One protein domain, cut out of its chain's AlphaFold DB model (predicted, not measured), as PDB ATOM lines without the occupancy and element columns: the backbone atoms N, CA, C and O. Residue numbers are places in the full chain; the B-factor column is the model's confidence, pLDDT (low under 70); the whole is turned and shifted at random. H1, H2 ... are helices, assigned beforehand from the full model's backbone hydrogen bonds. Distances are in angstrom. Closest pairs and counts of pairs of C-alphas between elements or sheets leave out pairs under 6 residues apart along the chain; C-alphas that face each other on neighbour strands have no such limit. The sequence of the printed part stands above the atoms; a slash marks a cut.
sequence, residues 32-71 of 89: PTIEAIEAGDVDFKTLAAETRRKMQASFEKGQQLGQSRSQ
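This is residues 32 to 71 of the 89 residues of an uncharacterized protein of Deinococcus budaensis (UniProt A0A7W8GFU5). A single long helix, H2, makes nearly the whole length of a rod, and a small head sits at its first end, made of the short helix H1 and the turn that leads into H2. Residues 48 to 71 of H2 stick out from this head as a free arm. The printed part has 40 residues with two named helices, H1 then H2, and no named strand; the class is all helix. It is extended, with a radius of gyration of the C-alphas of 15.7 A, and spans 50 by 13 by 8 A.

H1 holds residues 34 to 38, beginning at C-alpha 34 at (272.952, 203.203, 232.029). H2 holds residues 44 to 71 and measures 40.4 A from C-alpha 44 at (268.994, 210.044, 236.916) to C-alpha 71 at (297.300, 233.420, 253.857).

H1 and H2 are close but not clearly touching, and their closest C-alphas, those of Ile 37 and Phe 44, are 6.3 A apart. Their centres are 26.5 A apart. In H1 and H2 every O i to N i+4 pair is within hydrogen-bond range.

The two C-alphas farthest apart, those of Ala 39 and Gln 71, are 50.2 A apart. The link from H1 to H2 is tight, and the printed part has no cut. The mean pLDDT of the printed part is 84.9, and no printed residue is under 70.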
ATOM      1  N   PRO A  32     275.540 203.298 239.411       73.50
ATOM      2  CA  PRO A  32     274.800 204.069 238.429       73.50
ATOM      3  C   PRO A  32     275.360 203.756 237.038       73.50
ATOM      4  O   PRO A  32     276.245 204.446 236.537       73.50
ATOM      5  N   THR A  33     274.904 202.648 236.467       80.50
ATOM      6  CA  THR A  33     275.100 202.264 235.069       80.50
ATOM      7  C   THR A  33     273.887 202.712 234.258       80.50
ATOM      8  O   THR A  33     272.829 202.995 234.817       80.50
ATOM      9  N   ILE A  34     274.040 202.798 232.935       76.88
ATOM     10  CA  ILE A  34     272.952 203.203 232.029       76.88
ATOM     11  C   ILE A  34     271.771 202.226 232.150       76.88
ATOM     12  O   ILE A  34     270.641 202.653 232.339       76.88
ATOM     13  N   GLU A  35     272.061 200.926 232.199       76.06
ATOM     14  CA  GLU A  35     271.069 199.857 232.372       76.06
ATOM     15  C   GLU A  35     270.273 199.986 233.685       76.06
ATOM     16  O   GLU A  35     269.065 199.784 233.697       76.06
ATOM     17  N   ALA A  36     270.918 200.387 234.789       73.81
ATOM     18  CA  ALA A  36     270.247 200.583 236.080       73.81
ATOM     19  C   ALA A  36     269.351 201.837 236.106       73.81
ATOM     20  O   ALA A  36     268.411 201.923 236.895       73.81
ATOM     21  N   ILE A  37     269.641 202.821 235.252       74.62
ATOM     22  CA  ILE A  37     268.795 204.007 235.070       74.62
ATOM     23  C   ILE A  37     267.581 203.652 234.205       74.62
ATOM     24  O   ILE A  37     266.466 204.065 234.517       74.62
ATOM     25  N   GLU A  38     267.781 202.861 233.151       70.06
ATOM     26  CA  GLU A  38     266.710 202.391 232.263       70.06
ATOM     27  C   GLU A  38     265.758 201.414 232.963       70.06
ATOM     28  O   GLU A  38     264.546 201.500 232.771       70.06
ATOM     29  N   ALA A  39     266.282 200.548 233.836       78.75
ATOM     30  CA  ALA A  39     265.491 199.659 234.687       78.75
ATOM     31  C   ALA A  39     264.687 200.403 235.775       78.75
ATOM     32  O   ALA A  39     263.843 199.801 236.435       78.75
ATOM     33  N   GLY A  40     264.930 201.706 235.972       71.56
ATOM     34  CA  GLY A  40     264.265 202.517 236.995       71.56
ATOM     35  C   GLY A  40     264.804 202.317 238.416       71.56
ATOM     36  O   GLY A  40     264.300 202.946 239.345       71.56
ATOM     37  N   ASP A  41     265.852 201.508 238.592       73.81
ATOM     38  CA  ASP A  41     266.506 201.268 239.885       73.81
ATOM     39  C   ASP A  41     267.260 202.509 240.398       73.81
ATOM     40  O   ASP A  41     267.526 202.646 241.597       73.81
ATOM     41  N   VAL A  42     267.616 203.434 239.497       76.06
ATOM     42  CA  VAL A  42     268.291 204.698 239.811       76.06
ATOM     43  C   VAL A  42     267.646 205.858 239.047       76.06
ATOM     44  O   VAL A  42     267.745 205.940 237.826       76.06
ATOM     45  N   ASP A  43     267.065 206.830 239.759       82.00
ATOM     46  CA  ASP A  43     266.571 208.058 239.124       82.00
ATOM     47  C   ASP A  43     267.735 208.995 238.756       82.00
ATOM     48  O   ASP A  43     268.392 209.605 239.607       82.00
ATOM     49  N   PHE A  44     267.963 209.163 237.454       79.62
ATOM     50  CA  PHE A  44     268.994 210.044 236.916       79.62
ATOM     51  C   PHE A  44     268.866 211.498 237.392       79.62
ATOM     52  O   PHE A  44     269.880 212.164 237.619       79.62
ATOM     53  N   LYS A  45     267.643 212.018 237.566       83.69
ATOM     54  CA  LYS A  45     267.433 213.423 237.951       83.69
ATOM     55  C   LYS A  45     267.921 213.687 239.369       83.69
ATOM     56  O   LYS A  45     268.594 214.696 239.605       83.69
ATOM     57  N   THR A  46     267.628 212.775 240.294       83.06
ATOM     58  CA  THR A  46     268.111 212.873 241.679       83.06
ATOM     59  C   THR A  46     269.631 212.745 241.730       83.06
ATOM     60  O   THR A  46     270.296 213.573 242.356       83.06
ATOM     61  N   LEU A  47     270.206 211.808 240.970       81.94
ATOM     62  CA  LEU A  47     271.654 211.618 240.892       81.94
ATOM     63  C   LEU A  47     272.369 212.852 240.323       81.94
ATOM     64  O   LEU A  47     273.395 213.289 240.855       81.94
ATOM     65  N   ALA A  48     271.815 213.466 239.277       84.62
ATOM     66  CA  ALA A  48     272.347 214.693 238.699       84.62
ATOM     67  C   ALA A  48     272.285 215.870 239.692       84.62
ATOM     68  O   ALA A  48     273.258 216.619 239.821       84.62
ATOM     69  N   ALA A  49     271.181 216.023 240.431       86.88
ATOM     70  CA  ALA A  49     271.038 217.063 241.450       86.88
ATOM     71  C   ALA A  49     272.032 216.877 242.612       86.88
ATOM     72  O   ALA A  49     272.715 217.826 243.007       86.88
ATOM     73  N   GLU A  50     272.183 215.647 243.108       85.75
ATOM     74  CA  GLU A  50     273.191 215.309 244.117       85.75
ATOM     75  C   GLU A  50     274.613 215.595 243.630       85.75
ATOM     76  O   GLU A  50     275.445 216.108 244.383       85.75
ATOM     77  N   THR A  51     274.898 215.280 242.367       90.44
ATOM     78  CA  THR A  51     276.213 215.503 241.763       90.44
ATOM     79  C   THR A  51     276.526 216.991 241.681       90.44
ATOM     80  O   THR A  51     277.602 217.401 242.116       90.44
ATOM     81  N   ARG A  52     275.576 217.827 241.236       91.00
ATOM     82  CA  ARG A  52     275.732 219.295 241.246       91.00
ATOM     83  C   ARG A  52     276.004 219.824 242.652       91.00
ATOM     84  O   ARG A  52     276.933 220.606 242.837       91.00
ATOM     85  N   ARG A  53     275.269 219.341 243.659       90.75
ATOM     86  CA  ARG A  53     275.484 219.727 245.064       90.75
ATOM     87  C   ARG A  53     276.880 219.343 245.564       90.75
ATOM     88  O   ARG A  53     277.538 220.146 246.220       90.75
ATOM     89  N   LYS A  54     277.358 218.136 245.243       91.38
ATOM     90  CA  LYS A  54     278.706 217.671 245.623       91.38
ATOM     91  C   LYS A  54     279.810 218.449 244.915       91.38
ATOM     92  O   LYS A  54     280.824 218.759 245.540       91.38
ATOM     93  N   MET A  55     279.620 218.767 243.636       93.00
ATOM     94  CA  MET A  55     280.552 219.590 242.866       93.00
ATOM     95  C   MET A  55     280.660 220.994 243.455       93.00
ATOM     96  O   MET A  55     281.773 221.455 243.699       93.00
ATOM     97  N   GLN A  56     279.528 221.617 243.794       93.50
ATOM     98  CA  GLN A  56     279.510 222.927 244.442       93.50
ATOM     99  C   GLN A  56     280.243 222.910 245.793       93.50
ATOM    100  O   GLN A  56     281.142 223.715 246.022       93.50
ATOM    101  N   ALA A  57     279.948 221.929 246.652       92.88
ATOM    102  CA  ALA A  57     280.623 221.787 247.944       92.88
ATOM    103  C   ALA A  57     282.141 221.553 247.801       92.88
ATOM    104  O   ALA A  57     282.940 222.056 248.592       92.88
ATOM    105  N   SER A  58     282.556 220.793 246.783       92.06
ATOM    106  CA  SER A  58     283.973 220.529 246.504       92.06
ATOM    107  C   SER A  58     284.689 221.779 245.999       92.06
ATOM    108  O   SER A  58     285.819 222.046 246.412       92.06
ATOM    109  N   PHE A  59     284.024 222.566 245.152       94.50
ATOM    110  CA  PHE A  59     284.527 223.844 244.663       94.50
ATOM    111  C   PHE A  59     284.725 224.846 245.805       94.50
ATOM    112  O   PHE A  59     285.821 225.381 245.967       94.50
ATOM    113  N   GLU A  60     283.709 225.042 246.647       94.69
ATOM    114  CA  GLU A  60     283.778 225.942 247.806       94.69
ATOM    115  C   GLU A  60     284.887 225.532 248.776       94.69
ATOM    116  O   GLU A  60     285.701 226.362 249.188       94.69
ATOM    117  N   LYS A  61     284.988 224.233 249.079       94.31
ATOM    118  CA  LYS A  61     286.074 223.692 249.902       94.31
ATOM    119  C   LYS A  61     287.444 223.958 249.275       94.31
ATOM    120  O   LYS A  61     288.383 224.309 249.986       94.31
ATOM    121  N   GLY A  62     287.567 223.799 247.957       93.69
ATOM    122  CA  GLY A  62     288.788 224.098 247.212       93.69
ATOM    123  C   GLY A  62     289.187 225.570 247.316       93.69
ATOM    124  O   GLY A  62     290.344 225.868 247.612       93.69
ATOM    125  N   GLN A  63     288.224 226.482 247.164       93.88
ATOM    126  CA  GLN A  63     288.439 227.923 247.308       93.88
ATOM    127  C   GLN A  63     288.889 228.296 248.725       93.88
ATOM    128  O   GLN A  63     289.918 228.951 248.898       93.88
ATOM    129  N   GLN A  64     288.182 227.814 249.749       92.19
ATOM    130  CA  GLN A  64     288.538 228.049 251.154       92.19
ATOM    131  C   GLN A  64     289.930 227.494 251.491       92.19
ATOM    132  O   GLN A  64     290.731 228.133 252.181       92.19
ATOM    133  N   LEU A  65     290.266 226.310 250.973       92.25
ATOM    134  CA  LEU A  65     291.584 225.716 251.168       92.25
ATOM    135  C   LEU A  65     292.682 226.517 250.451       92.25
ATOM    136  O   LEU A  65     293.765 226.701 251.003       92.25
ATOM    137  N   GLY A  66     292.410 227.018 249.246       91.19
ATOM    138  CA  GLY A  66     293.321 227.894 248.511       91.19
ATOM    139  C   GLY A  66     293.600 229.196 249.264       91.19
ATOM    140  O   GLY A  66     294.762 229.561 249.445       91.19
ATOM    141  N   GLN A  67     292.551 229.845 249.773       88.56
ATOM    142  CA  GLN A  67     292.650 231.072 250.570       88.56
ATOM    143  C   GLN A  67     293.403 230.855 251.887       88.56
ATOM    144  O   GLN A  67     294.298 231.627 252.227       88.56
ATOM    145  N   SER A  68     293.105 229.780 252.622       84.75
ATOM    146  CA  SER A  68     293.822 229.483 253.871       84.75
ATOM    147  C   SER A  68     295.313 229.212 253.627       84.75
ATOM    148  O   SER A  68     296.166 229.668 254.391       84.75
ATOM    149  N   ARG A  69     295.661 228.538 252.523       85.94
ATOM    150  CA  ARG A  69     297.057 228.277 252.139       85.94
ATOM    151  C   ARG A  69     297.791 229.528 251.654       85.94
ATOM    152  O   ARG A  69     298.970 229.682 251.976       85.94
ATOM    153  N   SER A  70     297.140 230.416 250.902       84.12
ATOM    154  CA  SER A  70     297.760 231.674 250.459       84.12
ATOM    155  C   SER A  70     298.031 232.611 251.641       84.12
ATOM    156  O   SER A  70     299.120 233.174 251.738       84.12
ATOM    157  N   GLN A  71     297.110 232.678 252.607       77.00
ATOM    158  CA  GLN A  71     297.300 233.420 253.857       77.00
ATOM    159  C   GLN A  71     298.416 232.828 254.733       77.00
ATOM    160  O   GLN A  71     299.179 233.576 255.348       77.00
TER     161      GLN A  71